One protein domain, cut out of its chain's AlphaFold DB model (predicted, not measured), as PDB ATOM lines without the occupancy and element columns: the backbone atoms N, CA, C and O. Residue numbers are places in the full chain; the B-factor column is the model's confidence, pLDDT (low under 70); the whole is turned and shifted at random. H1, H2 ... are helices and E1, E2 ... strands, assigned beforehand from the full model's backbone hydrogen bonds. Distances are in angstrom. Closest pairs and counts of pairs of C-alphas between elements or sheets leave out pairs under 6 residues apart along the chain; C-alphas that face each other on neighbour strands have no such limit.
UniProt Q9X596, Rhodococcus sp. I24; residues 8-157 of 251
ATOM      1  N   ASN A   8     -48.669  39.990  44.074       86.88
ATOM      2  CA  ASN A   8     -49.630  40.876  44.722       86.88
ATOM      3  C   ASN A   8     -50.267  41.882  43.761       86.88
ATOM      4  O   ASN A   8     -51.333  42.391  44.095       86.88
ATOM      5  N   ASP A   9     -49.654  42.121  42.604       86.31
ATOM      6  CA  ASP A   9     -50.132  43.063  41.588       86.31
ATOM      7  C   ASP A   9     -51.102  42.388  40.605       86.31
ATOM      8  O   ASP A   9     -51.833  43.054  39.884       86.31
ATOM      9  N   LEU A  10     -51.173  41.051  40.614       86.81
ATOM     10  CA  LEU A  10     -52.106  40.264  39.807       86.81
ATOM     11  C   LEU A  10     -53.459  40.152  40.520       86.81
ATOM     12  O   LEU A  10     -53.768  39.142  41.160       86.81
ATOM     13  N   ARG A  11     -54.263  41.211  40.446       87.56
ATOM     14  CA  ARG A  11     -55.611  41.281  41.040       87.56
ATOM     15  C   ARG A  11     -56.622  41.683  39.974       87.56
ATOM     16  O   ARG A  11     -56.232  42.215  38.959       87.56
ATOM     17  N   GLY A  12     -57.905  41.404  40.197       94.56
ATOM     18  CA  GLY A  12     -58.966  41.847  39.290       94.56
ATOM     19  C   GLY A  12     -59.016  41.095  37.952       94.56
ATOM     20  O   GLY A  12     -58.983  39.859  37.932       94.56
ATOM     21  N   VAL A  13     -59.189  41.829  36.854       95.88
ATOM     22  CA  VAL A  13     -59.437  41.302  35.506       95.88
ATOM     23  C   VAL A  13     -58.143  41.260  34.702       95.88
ATOM     24  O   VAL A  13     -57.645  42.280  34.238       95.88
ATOM     25  N   VAL A  14     -57.644  40.047  34.457       94.25
ATOM     26  CA  VAL A  14     -56.531  39.806  33.532       94.25
ATOM     27  C   VAL A  14     -57.091  39.352  32.184       94.25
ATOM     28  O   VAL A  14     -57.611  38.239  32.062       94.25
ATOM     29  N   ALA A  15     -57.003  40.212  31.173       95.56
ATOM     30  CA  ALA A  15     -57.551  39.948  29.847       95.56
ATOM     31  C   ALA A  15     -56.652  38.991  29.054       95.56
ATOM     32  O   ALA A  15     -55.473  39.261  28.840       95.56
ATOM     33  N   VAL A  16     -57.221  37.882  28.577       94.75
ATOM     34  CA  VAL A  16     -56.564  36.999  27.603       94.75
ATOM     35  C   VAL A  16     -57.009  37.417  26.210       94.75
ATOM     36  O   VAL A  16     -58.204  37.423  25.923       94.75
ATOM     37  N   THR A  17     -56.055  37.750  25.352       95.75
ATOM     38  CA  THR A  17     -56.329  38.366  24.050       95.75
ATOM     39  C   THR A  17     -56.058  37.407  22.886       95.75
ATOM     40  O   THR A  17     -55.178  36.539  22.993       95.75
ATOM     41  N   PRO A  18     -56.827  37.515  21.787       97.38
ATOM     42  CA  PRO A  18     -56.488  36.861  20.528       97.38
ATOM     43  C   PRO A  18     -55.290  37.556  19.862       97.38
ATOM     44  O   PRO A  18     -54.830  38.601  20.319       97.38
ATOM     45  N   THR A  19     -54.820  36.984  18.754       98.31
ATOM     46  CA  THR A  19     -53.941  37.682  17.810       98.31
ATOM     47  C   THR A  19     -54.816  38.141  16.642       98.31
ATOM     48  O   THR A  19     -55.301  37.280  15.912       98.31
ATOM     49  N   PRO A  20     -55.102  39.445  16.484       98.19
ATOM     50  CA  PRO A  20     -55.874  39.937  15.347       98.19
ATOM     51  C   PRO A  20     -55.239  39.532  14.017       98.19
ATOM     52  O   PRO A  20     -54.017  39.580  13.867       98.19
ATOM     53  N   ALA A  21     -56.074  39.131  13.064       97.62
ATOM     54  CA  ALA A  21     -55.640  38.548  11.805       97.62
ATOM     55  C   ALA A  21     -56.215  39.319  10.613       97.62
ATOM     56  O   ALA A  21     -57.400  39.660  10.597       97.62
ATOM     57  N   LEU A  22     -55.377  39.556   9.608       97.81
ATOM     58  CA  LEU A  22     -55.757  40.160   8.337       97.81
ATOM     59  C   LEU A  22     -56.606  39.188   7.495       97.81
ATOM     60  O   LEU A  22     -56.519  37.962   7.658       97.81
ATOM     61  N   PRO A  23     -57.405  39.699   6.540       96.00
ATOM     62  CA  PRO A  23     -58.026  38.858   5.522       96.00
ATOM     63  C   PRO A  23     -56.982  37.972   4.824       96.00
ATOM     64  O   PRO A  23     -55.902  38.438   4.476       96.00
ATOM     65  N   GLY A  24     -57.298  36.688   4.628       90.81
ATOM     66  CA  GLY A  24     -56.368  35.713   4.037       90.81
ATOM     67  C   GLY A  24     -55.518  34.929   5.047       90.81
ATOM     68  O   GLY A  24     -54.835  33.989   4.655       90.81
ATOM     69  N   ALA A  25     -55.616  35.206   6.354       94.25
ATOM     70  CA  ALA A  25     -54.896  34.449   7.391       94.25
ATOM     71  C   ALA A  25     -55.226  32.941   7.438       94.25
ATOM     72  O   ALA A  25     -54.449  32.143   7.953       94.25
ATOM     73  N   GLY A  26     -56.375  32.537   6.885       93.56
ATOM     74  CA  GLY A  26     -56.758  31.128   6.754       93.56
ATOM     75  C   GLY A  26     -56.087  30.393   5.586       93.56
ATOM     76  O   GLY A  26     -56.253  29.179   5.455       93.56
ATOM     77  N   GLU A  27     -55.362  31.098   4.719       94.19
ATOM     78  CA  GLU A  27     -54.679  30.503   3.574       94.19
ATOM     79  C   GLU A  27     -53.352  29.872   4.000       94.19
ATOM     80  O   GLU A  27     -52.538  30.482   4.685       94.19
ATOM     81  N   LEU A  28     -53.074  28.654   3.527       91.44
ATOM     82  CA  LEU A  28     -51.840  27.932   3.869       91.44
ATOM     83  C   LEU A  28     -50.560  28.699   3.472       91.44
ATOM     84  O   LEU A  28     -49.521  28.601   4.134       91.44
ATOM     85  N   ALA A  29     -50.631  29.442   2.367       93.25
ATOM     86  CA  ALA A  29     -49.535  30.264   1.866       93.25
ATOM     87  C   ALA A  29     -49.492  31.666   2.497       93.25
ATOM     88  O   ALA A  29     -48.537  32.395   2.239       93.25
ATOM     89  N   GLY A  30     -50.479  32.024   3.330       91.38
ATOM     90  CA  GLY A  30     -50.555  33.316   4.001       91.38
ATOM     91  C   GLY A  30     -49.293  33.595   4.816       91.38
ATOM     92  O   GLY A  30     -48.769  32.720   5.514       91.38
ATOM     93  N   ARG A  31     -48.767  34.807   4.681       93.69
ATOM     94  CA  ARG A  31     -47.634  35.336   5.445       93.69
ATOM     95  C   ARG A  31     -47.977  36.747   5.883       93.69
ATOM     96  O   ARG A  31     -48.805  37.388   5.244       93.69
ATOM     97  N   ASP A  32     -47.344  37.185   6.965       95.12
ATOM     98  CA  ASP A  32     -47.572  38.501   7.560       95.12
ATOM     99  C   ASP A  32     -49.062  38.741   7.830       95.12
ATOM    100  O   ASP A  32     -49.635  39.778   7.519       95.12
ATOM    101  N   THR A  33     -49.700  37.720   8.401       97.38
ATOM    102  CA  THR A  33     -51.155  37.627   8.557       97.38
ATOM    103  C   THR A  33     -51.685  38.357   9.788       97.38
ATOM    104  O   THR A  33     -52.890  38.360  10.023       97.38
ATOM    105  N   VAL A  34     -50.813  38.976  10.586       98.19
ATOM    106  CA  VAL A  34     -51.184  39.668  11.825       98.19
ATOM    107  C   VAL A  34     -51.624  41.096  11.528       98.19
ATOM    108  O   VAL A  34     -50.884  41.872  10.927       98.19
ATOM    109  N   ASP A  35     -52.787  41.477  12.048       98.50
ATOM    110  CA  ASP A  35     -53.266  42.856  12.002       98.50
ATOM    111  C   ASP A  35     -52.691  43.662  13.181       98.50
ATOM    112  O   ASP A  35     -53.169  43.608  14.321       98.50
ATOM    113  N   LEU A  36     -51.604  44.394  12.920       98.50
ATOM    114  CA  LEU A  36     -50.903  45.195  13.931       98.50
ATOM    115  C   LEU A  36     -51.641  46.493  14.296       98.50
ATOM    116  O   LEU A  36     -51.440  47.011  15.400       98.50
ATOM    117  N   GLU A  37     -52.485  47.014  13.406       98.25
ATOM    118  CA  GLU A  37     -53.298  48.206  13.668       98.25
ATOM    119  C   GLU A  37     -54.450  47.857  14.611       98.25
ATOM    120  O   GLU A  37     -54.639  48.507  15.643       98.25
ATOM    121  N   GLU A  38     -55.155  46.762  14.328       98.50
ATOM    122  CA  GLU A  38     -56.189  46.236  15.214       98.50
ATOM    123  C   GLU A  38     -55.593  45.766  16.546       98.50
ATOM    124  O   GLU A  38     -56.215  45.945  17.593       98.50
ATOM    125  N   THR A  39     -54.361  45.244  16.546       98.44
ATOM    126  CA  THR A  39     -53.634  44.931  17.787       98.44
ATOM    127  C   THR A  39     -53.452  46.174  18.659       98.44
ATOM    128  O   THR A  39     -53.760  46.126  19.851       98.44
ATOM    129  N   ASP A  40     -53.001  47.297  18.093       98.38
ATOM    130  CA  ASP A  40     -52.871  48.561  18.833       98.38
ATOM    131  C   ASP A  40     -54.229  49.020  19.381       98.38
ATOM    132  O   ASP A  40     -54.362  49.254  20.590       98.38
ATOM    133  N   ARG A  41     -55.262  49.040  18.530       98.56
ATOM    134  CA  ARG A  41     -56.616  49.451  18.920       98.56
ATOM    135  C   ARG A  41     -57.168  48.592  20.058       98.56
ATOM    136  O   ARG A  41     -57.710  49.134  21.024       98.56
ATOM    137  N   MET A  42     -57.028  47.271  19.958       98.38
ATOM    138  CA  MET A  42     -57.478  46.310  20.965       98.38
ATOM    139  C   MET A  42     -56.773  46.543  22.304       98.38
ATOM    140  O   MET A  42     -57.442  46.660  23.331       98.38
ATOM    141  N   ILE A  43     -55.439  46.631  22.312       98.38
ATOM    142  CA  ILE A  43     -54.664  46.798  23.548       98.38
ATOM    143  C   ILE A  43     -54.995  48.131  24.220       98.38
ATOM    144  O   ILE A  43     -55.312  48.144  25.411       98.38
ATOM    145  N   ARG A  44     -55.013  49.241  23.470       98.50
ATOM    146  CA  ARG A  44     -55.391  50.556  24.017       98.50
ATOM    147  C   ARG A  44     -56.795  50.533  24.602       98.50
ATOM    148  O   ARG A  44     -57.017  51.097  25.673       98.50
ATOM    149  N   ARG A  45     -57.733  49.864  23.928       98.50
ATOM    150  CA  ARG A  45     -59.112  49.765  24.401       98.50
ATOM    151  C   ARG A  45     -59.218  48.981  25.705       98.50
ATOM    152  O   ARG A  45     -59.877  49.455  26.618       98.50
ATOM    153  N   LEU A  46     -58.543  47.837  25.811       98.19
ATOM    154  CA  LEU A  46     -58.535  47.036  27.039       98.19
ATOM    155  C   LEU A  46     -57.971  47.824  28.225       98.19
ATOM    156  O   LEU A  46     -58.552  47.801  29.308       98.19
ATOM    157  N   ILE A  47     -56.873  48.554  28.012       97.56
ATOM    158  CA  ILE A  47     -56.285  49.413  29.047       97.56
ATOM    159  C   ILE A  47     -57.271  50.515  29.454       97.56
ATOM    160  O   ILE A  47     -57.486  50.732  30.643       97.56
ATOM    161  N   ALA A  48     -57.911  51.177  28.484       98.00
ATOM    162  CA  ALA A  48     -58.901  52.221  28.747       98.00
ATOM    163  C   ALA A  48     -60.154  51.699  29.478       98.00
ATOM    164  O   ALA A  48     -60.708  52.406  30.316       98.00
ATOM    165  N   ASP A  49     -60.573  50.463  29.195       97.81
ATOM    166  CA  ASP A  49     -61.682  49.791  29.883       97.81
ATOM    167  C   ASP A  49     -61.291  49.306  31.302       97.81
ATOM    168  O   ASP A  49     -62.153  48.849  32.054       97.81
ATOM    169  N   GLY A  50     -60.018  49.445  31.699       96.56
ATOM    170  CA  GLY A  50     -59.553  49.253  33.074       96.56
ATOM    171  C   GLY A  50     -59.147  47.824  33.430       96.56
ATOM    172  O   GLY A  50     -59.372  47.400  34.561       96.56
ATOM    173  N   VAL A  51     -58.577  47.063  32.488       97.06
ATOM    174  CA  VAL A  51     -58.007  45.743  32.810       97.06
ATOM    175  C   VAL A  51     -56.809  45.875  33.754       97.06
ATOM    176  O   VAL A  51     -55.994  46.784  33.624       97.06
ATOM    177  N   ASP A  52     -56.669  44.923  34.669       95.62
ATOM    178  CA  ASP A  52     -55.583  44.877  35.652       95.62
ATOM    179  C   ASP A  52     -54.352  44.101  35.144       95.62
ATOM    180  O   ASP A  52     -53.315  44.039  35.802       95.62
ATOM    181  N   GLY A  53     -54.453  43.473  33.973       95.12
ATOM    182  CA  GLY A  53     -53.340  42.804  33.311       95.12
ATOM    183  C   GLY A  53     -53.730  42.235  31.954       95.12
ATOM    184  O   GLY A  53     -54.913  42.083  31.641       95.12
ATOM    185  N   ILE A  54     -52.730  41.893  31.148       95.88
ATOM    186  CA  ILE A  54     -52.916  41.352  29.799       95.88
ATOM    187  C   ILE A  54     -52.082  40.082  29.629       95.88
ATOM    188  O   ILE A  54     -50.913  40.016  30.010       95.88
ATOM    189  N   ILE A  55     -52.688  39.064  29.022       94.94
ATOM    190  CA  ILE A  55     -52.024  37.849  28.555       94.94
ATOM    191  C   ILE A  55     -52.277  37.719  27.051       94.94
ATOM    192  O   ILE A  55     -53.426  37.738  26.603       94.94
ATOM    193  N   THR A  56     -51.218  37.532  26.273       96.12
ATOM    194  CA  THR A  56     -51.298  37.268  24.831       96.12
ATOM    195  C   THR A  56     -50.753  35.883  24.484       96.12
ATOM    196  O   THR A  56     -50.108  35.216  25.301       96.12
ATOM    197  N   ASN A  57     -51.000  35.449  23.243       94.50
ATOM    198  CA  ASN A  57     -50.414  34.242  22.646       94.50
ATOM    199  C   ASN A  57     -50.575  32.987  23.529       94.50
ATOM    200  O   ASN A  57     -49.652  32.201  23.748       94.50
ATOM    201  N   GLY A  58     -51.793  32.798  24.048       89.06
ATOM    202  CA  GLY A  58     -52.258  31.513  24.568       89.06
ATOM    203  C   GLY A  58     -52.722  30.585  23.438       89.06
ATOM    204  O   GLY A  58     -52.351  30.751  22.279       89.06
ATOM    205  N   THR A  59     -53.595  29.622  23.751       88.50
ATOM    206  CA  THR A  59     -54.233  28.785  22.714       88.50
ATOM    207  C   THR A  59     -55.123  29.612  21.783       88.50
ATOM    208  O   THR A  59     -55.036  29.449  20.575       88.50
ATOM    209  N   LEU A  60     -55.940  30.516  22.338       87.44
ATOM    210  CA  LEU A  60     -56.785  31.430  21.558       87.44
ATOM    211  C   LEU A  60     -55.967  32.506  20.828       87.44
ATOM    212  O   LEU A  60     -56.373  32.969  19.778       87.44
ATOM    213  N   GLY A  61     -54.808  32.880  21.374       93.88
ATOM    214  CA  GLY A  61     -53.869  33.799  20.728       93.88
ATOM    215  C   GLY A  61     -52.963  33.122  19.696       93.88
ATOM    216  O   GLY A  61     -51.917  33.675  19.366       93.88
ATOM    217  N   GLU A  62     -53.315  31.911  19.251       94.31
ATOM    218  CA  GLU A  62     -52.721  31.258  18.077       94.31
ATOM    219  C   GLU A  62     -51.205  31.022  18.144       94.31
ATOM    220  O   GLU A  62     -50.509  30.904  17.140       94.31
ATOM    221  N   MET A  63     -50.673  30.832  19.352       94.19
ATOM    222  CA  MET A  63     -49.235  30.621  19.565       94.19
ATOM    223  C   MET A  63     -48.647  29.404  18.827       94.19
ATOM    224  O   MET A  63     -47.435  29.298  18.647       94.19
ATOM    225  N   ALA A  64     -49.503  28.456  18.447       93.88
ATOM    226  CA  ALA A  64     -49.111  27.259  17.716       93.88
ATOM    227  C   ALA A  64     -49.063  27.452  16.190       93.88
ATOM    228  O   ALA A  64     -48.428  26.639  15.524       93.88
ATOM    229  N   THR A  65     -49.747  28.462  15.648       95.06
ATOM    230  CA  THR A  65     -49.978  28.625  14.202       95.06
ATOM    231  C   THR A  65     -49.268  29.834  13.606       95.06
ATOM    232  O   THR A  65     -48.991  29.820  12.413       95.06
ATOM    233  N   LEU A  66     -48.894  30.823  14.422       96.38
ATOM    234  CA  LEU A  66     -48.079  31.950  13.969       96.38
ATOM    235  C   LEU A  66     -46.670  31.501  13.561       96.38
ATOM    236  O   LEU A  66     -46.006  30.721  14.260       96.38
ATOM    237  N   THR A  67     -46.168  32.072  12.469       96.12
ATOM    238  CA  THR A  67     -44.740  32.016  12.156       96.12
ATOM    239  C   THR A  67     -43.929  32.758  13.223       96.12
ATOM    240  O   THR A  67     -44.447  33.558  14.008       96.12
ATOM    241  N   LEU A  68     -42.618  32.503  13.273       96.38
ATOM    242  CA  LEU A  68     -41.749  33.207  14.217       96.38
ATOM    243  C   LEU A  68     -41.754  34.723  13.966       96.38
ATOM    244  O   LEU A  68     -41.812  35.482  14.928       96.38
ATOM    245  N   THR A  69     -41.723  35.144  12.701       97.31
ATOM    246  CA  THR A  69     -41.729  36.560  12.312       97.31
ATOM    247  C   THR A  69     -43.022  37.248  12.737       97.31
ATOM    248  O   THR A  69     -42.967  38.299  13.370       97.31
ATOM    249  N   GLU A  70     -44.175  36.625  12.487       97.81
ATOM    250  CA  GLU A  70     -45.480  37.145  12.917       97.81
ATOM    251  C   GLU A  70     -45.569  37.258  14.440       97.81
ATOM    252  O   GLU A  70     -45.970  38.296  14.965       97.81
ATOM    253  N   TRP A  71     -45.127  36.224  15.164       97.88
ATOM    254  CA  TRP A  71     -45.084  36.260  16.625       97.88
ATOM    255  C   TRP A  71     -44.185  37.391  17.141       97.88
ATOM    256  O   TRP A  71     -44.572  38.096  18.073       97.88
ATOM    257  N   GLN A  72     -43.010  37.603  16.539       97.94
ATOM    258  CA  GLN A  72     -42.105  38.691  16.918       97.94
ATOM    259  C   GLN A  72     -42.704  40.069  16.618       97.94
ATOM    260  O   GLN A  72     -42.610  40.954  17.468       97.94
ATOM    261  N   ALA A  73     -43.325  40.254  15.449       98.19
ATOM    262  CA  ALA A  73     -43.963  41.511  15.059       98.19
ATOM    263  C   ALA A  73     -45.117  41.868  16.006       98.19
ATOM    264  O   ALA A  73     -45.138  42.960  16.575       98.19
ATOM    265  N   PHE A  74     -46.009  40.909  16.266       98.31
ATOM    266  CA  PHE A  74     -47.093  41.052  17.234       98.31
ATOM    267  C   PHE A  74     -46.569  41.385  18.638       98.31
ATOM    268  O   PHE A  74     -47.014  42.336  19.274       98.31
ATOM    269  N   THR A  75     -45.576  40.627  19.110       97.56
ATOM    270  CA  THR A  75     -44.975  40.788  20.442       97.56
ATOM    271  C   THR A  75     -44.344  42.166  20.624       97.56
ATOM    272  O   THR A  75     -44.551  42.798  21.662       97.56
ATOM    273  N   ARG A  76     -43.592  42.650  19.624       98.00
ATOM    274  CA  ARG A  76     -43.023  44.006  19.634       98.00
ATOM    275  C   ARG A  76     -44.129  45.042  19.731       98.00
ATOM    276  O   ARG A  76     -44.088  45.870  20.635       98.00
ATOM    277  N   ARG A  77     -45.152  44.922  18.880       98.19
ATOM    278  CA  ARG A  77     -46.244  45.890  18.840       98.19
ATOM    279  C   ARG A  77     -47.004  45.962  20.162       98.19
ATOM    280  O   ARG A  77     -47.221  47.052  20.674       98.19
ATOM    281  N   VAL A  78     -47.359  44.820  20.754       97.75
ATOM    282  CA  VAL A  78     -48.013  44.796  22.072       97.75
ATOM    283  C   VAL A  78     -47.116  45.424  23.142       97.75
ATOM    284  O   VAL A  78     -47.597  46.236  23.932       97.75
ATOM    285  N   SER A  79     -45.827  45.069  23.169       96.31
ATOM    286  CA  SER A  79     -44.873  45.608  24.149       96.31
ATOM    287  C   SER A  79     -44.756  47.132  24.061       96.31
ATOM    288  O   SER A  79     -44.803  47.812  25.088       96.31
ATOM    289  N   GLU A  80     -44.650  47.670  22.844       96.69
ATOM    290  CA  GLU A  80     -44.591  49.110  22.575       96.69
ATOM    291  C   GLU A  80     -45.838  49.818  23.106       96.69
ATOM    292  O   GLU A  80     -45.728  50.709  23.946       96.69
ATOM    293  N   VAL A  81     -47.029  49.360  22.708       97.50
ATOM    294  CA  VAL A  81     -48.296  50.004  23.083       97.50
ATOM    295  C   VAL A  81     -48.532  49.962  24.592       97.50
ATOM    296  O   VAL A  81     -48.930  50.965  25.185       97.50
ATOM    297  N   VAL A  82     -48.265  48.826  25.245       96.31
ATOM    298  CA  VAL A  82     -48.398  48.730  26.708       96.31
ATOM    299  C   VAL A  82     -47.383  49.637  27.400       96.31
ATOM    300  O   VAL A  82     -47.749  50.340  28.336       96.31
ATOM    301  N   SER A  83     -46.135  49.682  26.926       94.25
ATOM    302  CA  SER A  83     -45.097  50.544  27.511       94.25
ATOM    303  C   SER A  83     -45.402  52.036  27.355       94.25
ATOM    304  O   SER A  83     -45.050  52.818  28.235       94.25
ATOM    305  N   GLU A  84     -46.051  52.431  26.258       95.06
ATOM    306  CA  GLU A  84     -46.491  53.807  26.009       95.06
ATOM    307  C   GLU A  84     -47.652  54.226  26.920       95.06
ATOM    308  O   GLU A  84     -47.656  55.341  27.437       95.06
ATOM    309  N   VAL A  85     -48.654  53.356  27.088       96.00
ATOM    310  CA  VAL A  85     -49.935  53.729  27.715       96.00
ATOM    311  C   VAL A  85     -49.987  53.375  29.201       96.00
ATOM    312  O   VAL A  85     -50.537  54.136  29.994       96.00
ATOM    313  N   ALA A  86     -49.442  52.223  29.588       94.25
ATOM    314  CA  ALA A  86     -49.513  51.695  30.947       94.25
ATOM    315  C   ALA A  86     -48.267  50.843  31.276       94.25
ATOM    316  O   ALA A  86     -48.365  49.618  31.387       94.25
ATOM    317  N   PRO A  87     -47.087  51.466  31.455       91.94
ATOM    318  CA  PRO A  87     -45.813  50.753  31.629       91.94
ATOM    319  C   PRO A  87     -45.763  49.827  32.856       91.94
ATOM    320  O   PRO A  87     -44.991  48.864  32.871       91.94
ATOM    321  N   ASP A  88     -46.590  50.093  33.868       90.62
ATOM    322  CA  ASP A  88     -46.678  49.291  35.092       90.62
ATOM    323  C   ASP A  88     -47.717  48.157  35.009       90.62
ATOM    324  O   ASP A  88     -47.799  47.331  35.920       90.62
ATOM    325  N   LEU A  89     -48.495  48.075  33.922       92.81
ATOM    326  CA  LEU A  89     -49.504  47.035  33.741       92.81
ATOM    327  C   LEU A  89     -48.838  45.655  33.587       92.81
ATOM    328  O   LEU A  89     -47.986  45.480  32.707       92.81
ATOM    329  N   PRO A  90     -49.241  44.637  34.371       94.31
ATOM    330  CA  PRO A  90     -48.773  43.271  34.184       94.31
ATOM    331  C   PRO A  90     -49.071  42.745  32.774       94.31
ATOM    332  O   PRO A  90     -50.227  42.563  32.392       94.31
ATOM    333  N   LEU A  91     -48.015  42.450  32.013       94.44
ATOM    334  CA  LEU A  91     -48.099  41.883  30.667       94.44
ATOM    335  C   LEU A  91     -47.407  40.523  30.637       94.44
ATOM    336  O   LEU A  91     -46.242  40.400  31.020       94.44
ATOM    337  N   PHE A  92     -48.116  39.509  30.148       94.50
ATOM    338  CA  PHE A  92     -47.564  38.188  29.881       94.50
ATOM    339  C   PHE A  92     -47.698  37.842  28.408       94.50
ATOM    340  O   PHE A  92     -48.805  37.787  27.878       94.50
ATOM    341  N   ILE A  93     -46.581  37.504  27.774       95.56
ATOM    342  CA  ILE A  93     -46.574  37.078  26.375       95.56
ATOM    343  C   ILE A  93     -46.261  35.587  26.295       95.56
ATOM    344  O   ILE A  93     -45.381  35.068  26.990       95.56
ATOM    345  N   GLY A  94     -47.024  34.872  25.474       94.06
ATOM    346  CA  GLY A  94     -46.787  33.461  25.203       94.06
ATOM    347  C   GLY A  94     -45.415  33.218  24.586       94.06
ATOM    348  O   GLY A  94     -45.069  33.837  23.586       94.06
ATOM    349  N   ALA A  95     -44.662  32.264  25.141       94.00
ATOM    350  CA  ALA A  95     -43.357  31.817  24.629       94.00
ATOM    351  C   ALA A  95     -43.302  30.297  24.350       94.00
ATOM    352  O   ALA A  95     -42.234  29.731  24.134       94.00
ATOM    353  N   THR A  96     -44.449  29.611  24.359       90.25
ATOM    354  CA  THR A  96     -44.525  28.146  24.206       90.25
ATOM    355  C   THR A  96     -43.932  27.663  22.878       90.25
ATOM    356  O   THR A  96     -44.321  28.131  21.812       90.25
ATOM    357  N   THR A  97     -43.052  26.662  22.931       90.50
ATOM    358  CA  THR A  97     -42.583  25.901  21.759       90.50
ATOM    359  C   THR A  97     -42.551  24.400  22.072       90.50
ATOM    360  O   THR A  97     -42.889  23.967  23.179       90.50
ATOM    361  N   LEU A  98     -42.142  23.573  21.105       89.94
ATOM    362  CA  LEU A  98     -42.053  22.119  21.282       89.94
ATOM    363  C   LEU A  98     -40.830  21.671  22.099       89.94
ATOM    364  O   LEU A  98     -40.808  20.540  22.599       89.94
ATOM    365  N   ASN A  99     -39.823  22.531  22.275       83.44
ATOM    366  CA  ASN A  99     -38.600  22.188  22.990       83.44
ATOM    367  C   ASN A  99     -38.129  23.311  23.932       83.44
ATOM    368  O   ASN A  99     -38.585  24.447  23.884       83.44
ATOM    369  N   THR A 100     -37.238  22.972  24.863       83.06
ATOM    370  CA  THR A 100     -36.795  23.930  25.883       83.06
ATOM    371  C   THR A 100     -35.910  25.036  25.306       83.06
ATOM    372  O   THR A 100     -35.996  26.161  25.775       83.06
ATOM    373  N   ARG A 101     -35.079  24.736  24.299       85.75
ATOM    374  CA  ARG A 101     -34.119  25.694  23.727       85.75
ATOM    375  C   ARG A 101     -34.845  26.820  22.995       85.75
ATOM    376  O   ARG A 101     -34.658  27.971  23.357       85.75
ATOM    377  N   ASP A 102     -35.786  26.487  22.117       89.19
ATOM    378  CA  ASP A 102     -36.555  27.499  21.383       89.19
ATOM    379  C   ASP A 102     -37.443  28.328  22.327       89.19
ATOM    380  O   ASP A 102     -37.628  29.526  22.133       89.19
ATOM    381  N   THR A 103     -37.980  27.705  23.386       87.81
ATOM    382  CA  THR A 103     -38.727  28.429  24.430       87.81
ATOM    383  C   THR A 103     -37.825  29.447  25.127       87.81
ATOM    384  O   THR A 103     -38.243  30.577  25.363       87.81
ATOM    385  N   VAL A 104     -36.587  29.065  25.445       86.94
ATOM    386  CA  VAL A 104     -35.593  29.957  26.057       86.94
ATOM    387  C   VAL A 104     -35.222  31.099  25.118       86.94
ATOM    388  O   VAL A 104     -35.159  32.238  25.570       86.94
ATOM    389  N   ASP A 105     -35.034  30.832  23.828       91.00
ATOM    390  CA  ASP A 105     -34.711  31.880  22.856       91.00
ATOM    391  C   ASP A 105     -35.871  32.876  22.692       91.00
ATOM    392  O   ASP A 105     -35.644  34.087  22.654       91.00
ATOM    393  N   ARG A 106     -37.126  32.403  22.721       93.69
ATOM    394  CA  ARG A 106     -38.305  33.286  22.789       93.69
ATOM    395  C   ARG A 106     -38.359  34.089  24.090       93.69
ATOM    396  O   ARG A 106     -38.695  35.265  24.049       93.69
ATOM    397  N   ILE A 107     -38.019  33.495  25.234       91.31
ATOM    398  CA  ILE A 107     -37.974  34.221  26.516       91.31
ATOM    399  C   ILE A 107     -36.898  35.313  26.491       91.31
ATOM    400  O   ILE A 107     -37.182  36.427  26.908       91.31
ATOM    401  N   ARG A 108     -35.707  35.038  25.949       90.38
ATOM    402  CA  ARG A 108     -34.643  36.047  25.794       90.38
ATOM    403  C   ARG A 108     -35.090  37.216  24.926       90.38
ATOM    404  O   ARG A 108     -34.910  38.362  25.310       90.38
ATOM    405  N   PHE A 109     -35.764  36.922  23.814       94.25
ATOM    406  CA  PHE A 109     -36.369  37.954  22.975       94.25
ATOM    407  C   PHE A 109     -37.362  38.835  23.753       94.25
ATOM    408  O   PHE A 109     -37.365  40.050  23.590       94.25
ATOM    409  N   LEU A 110     -38.191  38.245  24.624       92.88
ATOM    410  CA  LEU A 110     -39.097  39.005  25.493       92.88
ATOM    411  C   LEU A 110     -38.335  39.864  26.515       92.88
ATOM    412  O   LEU A 110     -38.702  41.017  26.738       92.88
ATOM    413  N   GLU A 111     -37.267  39.329  27.107       90.31
ATOM    414  CA  GLU A 111     -36.419  40.059  28.055       90.31
ATOM    415  C   GLU A 111     -35.738  41.271  27.400       90.31
ATOM    416  O   GLU A 111     -35.711  42.345  28.008       90.31
ATOM    417  N   ASP A 112     -35.266  41.134  26.157       92.50
ATOM    418  CA  ASP A 112     -34.680  42.228  25.368       92.50
ATOM    419  C   ASP A 112     -35.695  43.354  25.099       92.50
ATOM    420  O   ASP A 112     -35.329  44.528  25.028       92.50
ATOM    421  N   LEU A 113     -36.985  43.014  25.017       92.19
ATOM    422  CA  LEU A 113     -38.089  43.974  24.911       92.19
ATOM    423  C   LEU A 113     -38.518  44.568  26.265       92.19
ATOM    424  O   LEU A 113     -39.420  45.401  26.306       92.19
ATOM    425  N   GLY A 114     -37.899  44.157  27.376       89.38
ATOM    426  CA  GLY A 114     -38.249  44.604  28.728       89.38
ATOM    427  C   GLY A 114     -39.456  43.889  29.347       89.38
ATOM    428  O   GLY A 114     -39.892  44.277  30.440       89.38
ATOM    429  N   ILE A 115     -39.967  42.841  28.693       89.62
ATOM    430  CA  ILE A 115     -41.091  42.031  29.167       89.62
ATOM    431  C   ILE A 115     -40.606  41.020  30.200       89.62
ATOM    432  O   ILE A 115     -39.617  40.314  30.006       89.62
ATOM    433  N   ARG A 116     -41.334  40.933  31.316       82.75
ATOM    434  CA  ARG A 116     -41.008  40.001  32.410       82.75
ATOM    435  C   ARG A 116     -42.020  38.889  32.582       82.75
ATOM    436  O   ARG A 116     -41.666  37.836  33.105       82.75
ATOM    437  N   GLY A 117     -43.266  39.102  32.175       84.00
ATOM    438  CA  GLY A 117     -44.263  38.046  32.173       84.00
ATOM    439  C   GLY A 117     -44.104  37.169  30.938       84.00
ATOM    440  O   GLY A 117     -44.263  37.642  29.813       84.00
ATOM    441  N   CYS A 118     -43.850  35.876  31.126       86.00
ATOM    442  CA  CYS A 118     -43.992  34.900  30.048       86.00
ATOM    443  C   CYS A 118     -45.084  33.889  30.395       86.00
ATOM    444  O   CYS A 118     -45.193  33.432  31.536       86.00
ATOM    445  N   SER A 119     -45.907  33.521  29.417       79.06
ATOM    446  CA  SER A 119     -46.816  32.384  29.549       79.06
ATOM    447  C   SER A 119     -46.265  31.203  28.745       79.06
ATOM    448  O   SER A 119     -45.854  31.336  27.592       79.06
ATOM    449  N   SER A 120     -46.173  30.025  29.365       70.12
ATOM    450  CA  SER A 120     -45.702  28.823  28.670       70.12
ATOM    451  C   SER A 120     -46.493  27.581  29.070       70.12
ATOM    452  O   SER A 120     -46.877  27.394  30.231       70.12
ATOM    453  N   VAL A 121     -46.752  26.712  28.091       62.62
ATOM    454  CA  VAL A 121     -47.269  25.365  28.341       62.62
ATOM    455  C   VAL A 121     -46.088  24.453  28.632       62.62
ATOM    456  O   VAL A 121     -45.246  24.189  27.775       62.62
ATOM    457  N   VAL A 122     -46.065  23.893  29.836       52.16
ATOM    458  CA  VAL A 122     -45.201  22.758  30.156       52.16
ATOM    459  C   VAL A 122     -46.057  21.503  30.198       52.16
ATOM    460  O   VAL A 122     -47.060  21.461  30.908       52.16
ATOM    461  N   ARG A 123     -45.646  20.461  29.460       32.91
ATOM    462  CA  ARG A 123     -46.282  19.137  29.498       32.91
ATOM    463  C   ARG A 123     -46.460  18.688  30.953       32.91
ATOM    464  O   ARG A 123     -45.478  18.473  31.661       32.91
ATOM    465  N   CYS A 124     -47.708  18.503  31.379       29.66
ATOM    466  CA  CYS A 124     -48.043  17.839  32.638       29.66
ATOM    467  C   CYS A 124     -47.738  16.335  32.519       29.66
ATOM    468  O   CYS A 124     -48.615  15.533  32.210       29.66
ATOM    469  N   GLY A 125     -46.475  15.954  32.715       31.11
ATOM    470  CA  GLY A 125     -46.065  14.576  32.987       31.11
ATOM    471  C   GLY A 125     -45.677  14.456  34.458       31.11
ATOM    472  O   GLY A 125     -44.791  15.185  34.899       31.11
ATOM    473  N   ALA A 126     -46.345  13.568  35.200       35.59
ATOM    474  CA  ALA A 126     -46.216  13.429  36.654       35.59
ATOM    475  C   ALA A 126     -44.774  13.176  37.147       35.59
ATOM    476  O   ALA A 126     -44.453  13.580  38.257       35.59
ATOM    477  N   ASP A 127     -43.889  12.643  36.295       34.88
ATOM    478  CA  ASP A 127     -42.525  12.255  36.697       34.88
ATOM    479  C   ASP A 127     -41.404  13.156  36.133       34.88
ATOM    480  O   ASP A 127     -40.233  12.962  36.439       34.88
ATOM    481  N   SER A 128     -41.730  14.162  35.308       40.84
ATOM    482  CA  SER A 128     -40.733  15.054  34.660       40.84
ATOM    483  C   SER A 128     -41.049  16.549  34.775       40.84
ATOM    484  O   SER A 128     -40.300  17.396  34.280       40.84
ATOM    485  N   ALA A 129     -42.147  16.898  35.450       43.19
ATOM    486  CA  ALA A 129     -42.505  18.286  35.702       43.19
ATOM    487  C   ALA A 129     -41.439  19.060  36.510       43.19
ATOM    488  O   ALA A 129     -41.177  20.196  36.133       43.19
ATOM    489  N   PRO A 130     -40.762  18.515  37.541       42.56
ATOM    490  CA  PRO A 130     -39.739  19.281  38.264       42.56
ATOM    491  C   PRO A 130     -38.484  19.538  37.413       42.56
ATOM    492  O   PRO A 130     -37.982  20.657  37.353       42.56
ATOM    493  N   THR A 131     -38.013  18.528  36.679       42.25
ATOM    494  CA  THR A 131     -36.753  18.573  35.917       42.25
ATOM    495  C   THR A 131     -36.830  19.396  34.634       42.25
ATOM    496  O   THR A 131     -35.821  19.961  34.228       42.25
ATOM    497  N   ARG A 132     -38.005  19.531  34.000       45.44
ATOM    498  CA  ARG A 132     -38.190  20.448  32.854       45.44
ATOM    499  C   ARG A 132     -38.280  21.919  33.286       45.44
ATOM    500  O   ARG A 132     -37.948  22.806  32.500       45.44
ATOM    501  N   TRP A 133     -38.706  22.175  34.523       43.97
ATOM    502  CA  TRP A 133     -38.738  23.518  35.100       43.97
ATOM    503  C   TRP A 133     -37.359  23.975  35.538       43.97
ATOM    504  O   TRP A 133     -37.038  25.139  35.317       43.97
ATOM    505  N   SER A 134     -36.524  23.075  36.067       42.03
ATOM    506  CA  SER A 134     -35.157  23.422  36.465       42.03
ATOM    507  C   SER A 134     -34.418  24.258  35.416       42.03
ATOM    508  O   SER A 134     -33.980  25.323  35.804       42.03
ATOM    509  N   PRO A 135     -34.356  23.936  34.110       40.47
ATOM    510  CA  PRO A 135     -33.683  24.811  33.153       40.47
ATOM    511  C   PRO A 135     -34.442  26.114  32.865       40.47
ATOM    512  O   PRO A 135     -33.822  27.161  32.875       40.47
ATOM    513  N   SER A 136     -35.766  26.118  32.669       39.50
ATOM    514  CA  SER A 136     -36.477  27.365  32.295       39.50
ATOM    515  C   SER A 136     -36.520  28.385  33.444       39.50
ATOM    516  O   SER A 136     -36.351  29.577  33.223       39.50
ATOM    517  N   THR A 137     -36.674  27.906  34.682       44.91
ATOM    518  CA  THR A 137     -36.624  28.732  35.902       44.91
ATOM    519  C   THR A 137     -35.184  29.013  36.360       44.91
ATOM    520  O   THR A 137     -34.958  30.034  37.000       44.91
ATOM    521  N   ALA A 138     -34.199  28.162  36.029       39.41
ATOM    522  CA  ALA A 138     -32.777  28.435  36.301       39.41
ATOM    523  C   ALA A 138     -32.089  29.290  35.230       39.41
ATOM    524  O   ALA A 138     -31.006  29.801  35.493       39.41
ATOM    525  N   ILE A 139     -32.689  29.474  34.051       45.69
ATOM    526  CA  ILE A 139     -32.161  30.381  33.022       45.69
ATOM    527  C   ILE A 139     -32.497  31.842  33.347       45.69
ATOM    528  O   ILE A 139     -31.711  32.720  33.007       45.69
ATOM    529  N   SER A 140     -33.584  32.110  34.077       42.28
ATOM    530  CA  SER A 140     -33.901  33.460  34.563       42.28
ATOM    531  C   SER A 140     -34.466  33.446  35.993       42.28
ATOM    532  O   SER A 140     -35.630  33.784  36.220       42.28
ATOM    533  N   PRO A 141     -33.658  33.061  37.002       41.78
ATOM    534  CA  PRO A 141     -34.100  32.999  38.397       41.78
ATOM    535  C   PRO A 141     -34.419  34.383  38.990       41.78
ATOM    536  O   PRO A 141     -34.996  34.473  40.071       41.78
ATOM    537  N   THR A 142     -34.064  35.468  38.298       44.59
ATOM    538  CA  THR A 142     -34.160  36.841  38.813       44.59
ATOM    539  C   THR A 142     -35.121  37.746  38.044       44.59
ATOM    540  O   THR A 142     -35.442  38.824  38.553       44.59
ATOM    541  N   ARG A 143     -35.583  37.383  36.835       50.50
ATOM    542  CA  ARG A 143     -36.258  38.364  35.961       50.50
ATOM    543  C   ARG A 143     -37.598  37.952  35.360       50.50
ATOM    544  O   ARG A 143     -38.421  38.857  35.239       50.50
ATOM    545  N   SER A 144     -37.888  36.678  35.094       54.12
ATOM    546  CA  SER A 144     -39.163  36.300  34.457       54.12
ATOM    547  C   SER A 144     -40.204  35.709  35.422       54.12
ATOM    548  O   SER A 144     -39.930  34.730  36.115       54.12
ATOM    549  N   LEU A 145     -41.422  36.253  35.423       60.16
ATOM    550  CA  LEU A 145     -42.607  35.655  36.048       60.16
ATOM    551  C   LEU A 145     -43.276  34.716  35.041       60.16
ATOM    552  O   LEU A 145     -43.783  35.158  34.012       60.16
ATOM    553  N   THR A 146     -43.295  33.417  35.341       61.09
ATOM    554  CA  THR A 146     -43.930  32.426  34.463       61.09
ATOM    555  C   THR A 146     -45.376  32.169  34.871       61.09
ATOM    556  O   THR A 146     -45.643  31.582  35.923       61.09
ATOM    557  N   TRP A 147     -46.317  32.517  33.997       60.16
ATOM    558  CA  TRP A 147     -47.699  32.061  34.105       60.16
ATOM    559  C   TRP A 147     -47.821  30.655  33.511       60.16
ATOM    560  O   TRP A 147     -47.654  30.445  32.304       60.16
ATOM    561  N   ARG A 148     -48.113  29.657  34.354       63.50
ATOM    562  CA  ARG A 148     -48.325  28.278  33.893       63.50
ATOM    563  C   ARG A 148     -49.700  28.154  33.245       63.50
ATOM    564  O   ARG A 148     -50.719  28.181  33.932       63.50
ATOM    565  N   TRP A 149     -49.723  27.908  31.940       55.66
ATOM    566  CA  TRP A 149     -50.962  27.588  31.236       55.66
ATOM    567  C   TRP A 149     -51.309  26.102  31.409       55.66
ATOM    568  O   TRP A 149     -50.595  25.224  30.920       55.66
ATOM    569  N   CYS A 150     -52.394  25.803  32.131       54.28
ATOM    570  CA  CYS A 150     -52.852  24.436  32.391       54.28
ATOM    571  C   CYS A 150     -54.170  24.163  31.647       54.28
ATOM    572  O   CYS A 150     -55.247  24.452  32.163       54.28
ATOM    573  N   SER A 151     -54.105  23.606  30.434       47.28
ATOM    574  CA  SER A 151     -55.300  23.171  29.699       47.28
ATOM    575  C   SER A 151     -55.601  21.686  29.954       47.28
ATOM    576  O   SER A 151     -54.728  20.811  29.883       47.28
ATOM    577  N   THR A 152     -56.862  21.376  30.265       38.22
ATOM    578  CA  THR A 152     -57.325  20.034  30.669       38.22
ATOM    579  C   THR A 152     -57.308  18.993  29.548       38.22
ATOM    580  O   THR A 152     -57.274  17.795  29.837       38.22
ATOM    581  N   THR A 153     -57.237  19.397  28.278       48.66
ATOM    582  CA  THR A 153     -57.041  18.472  27.145       48.66
ATOM    583  C   THR A 153     -55.711  17.719  27.264       48.66
ATOM    584  O   THR A 153     -55.656  16.511  27.036       48.66
ATOM    585  N   THR A 154     -54.666  18.381  27.767       42.22
ATOM    586  CA  THR A 154     -53.361  17.777  28.084       42.22
ATOM    587  C   THR A 154     -53.421  16.808  29.272       42.22
ATOM    588  O   THR A 154     -52.660  15.844  29.328       42.22
ATOM    589  N   LEU A 155     -54.344  17.031  30.218       34.84
ATOM    590  CA  LEU A 155     -54.538  16.181  31.401       34.84
ATOM    591  C   LEU A 155     -55.278  14.873  31.074       34.84
ATOM    592  O   LEU A 155     -55.052  13.862  31.736       34.84
ATOM    593  N   LYS A 156     -56.139  14.844  30.049       31.05
ATOM    594  CA  LYS A 156     -56.917  13.635  29.716       31.05
ATOM    595  C   LYS A 156     -56.041  12.463  29.248       31.05
ATOM    596  O   LYS A 156     -56.389  11.316  29.503       31.05
ATOM    597  N   HIS A 157     -54.882  12.729  28.642       38.69
ATOM    598  CA  HIS A 157     -53.966  11.676  28.178       38.69
ATOM    599  C   HIS A 157     -53.095  11.058  29.286       38.69
ATOM    600  O   HIS A 157     -52.581   9.955  29.100       38.69
TER     601      HIS A 157
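What this domain is: This is residues 8 to 157 of the 251 residues of a protein of Rhodococcus sp. I24 (UniProt Q9X596). Five short parallel strands curl like part of a barrel, open on one side, and helices H1, H2, H3 and H4 follow one another in an arc round the outside of the curve. H2 and H3 cover the sheet, H1 only grazes it near one edge, H4 packs on H3 rather than on the sheet, and H5 lies off by itself. The printed part has 150 residues, with strands and helices in turn, E1 H1 E2 H2 E3 H3 E4 H4 E5 H5; the sheet order is E1 E2 E3 E4 E5, all parallel, and the class is mixed, helices and strands. The whole is compact, with a radius of gyration of the C-alphas of 15.5 A, and rounded, spanning 43 by 41 by 30 A.

Where its parts are: Find C-alpha 14 at (-56.531, 39.806, 33.532), where E1, residues 14 to 16, begins. H1 is residues 36 to 48, 18.2 A long, and E2 is residues 53 to 56. H2 runs 25.9 A over residues 68 to 85, from C-alpha 68 at (-41.749, 33.207, 14.217). Next come E3, residues 91 to 94; H3, residues 100 to 112, 18.4 A; E4, residues 117 to 120; H4, residues 129 to 139, 16.1 A; and E5, residues 145 to 148. H5, residues 152 to 157, ends with C-alpha 157 at (-53.966, 11.676, 28.178).

How they stand to each other: Start at the strongly twisted sheet, with edge strands E1 and E5. Look for N 15 and O 53 at 2.8 A between E1 and E2, N 92 and O 54 at 2.8 A between E2 and E3, N 119 and O 93 at 2.9 A between E3 and E4, and N 147 and O 118 at 2.9 A between E4 and E5. Each next pair of strands with the helix between them, from E1, H1, E2 to E4, H4, E5, is a strand-helix-strand unit, two parallel neighbours joined through a helix, with a right-handed crossover. H2 and H3 lie on the same face, making two layers, helices over one face of a sheet, at heights over the sheet of 10.1 A and 10.2 A. H1 only grazes the sheet with residues 43 to 47. H1 and H2 touch, closest at the C-alphas of Asp 40 and Val 81, 6.4 A. H3, with residues 100 to 104 alone, touches H4, closest at the C-alphas of Val 104 and Ser 136, 6.8 A. H4 and H5 are not on the sheet and are apart. Every O i to N i+4 pair is within hydrogen-bond range in H1, H2 and H3, against 4 of 7 in H4 and 1 of 2 in H5.

The domain as a whole: The two farthest C-alphas, of Asn 8 and Ala 29, are 44.2 A apart. The printed part has no cut. The links E1 to H1 and E2 to H2 are long, and residues 126 to 131, of which 129 to 131 belong to H4, stand free. Mean pLDDT of the printed part is 81.6, but look at residues 121 to 157: they are under 70.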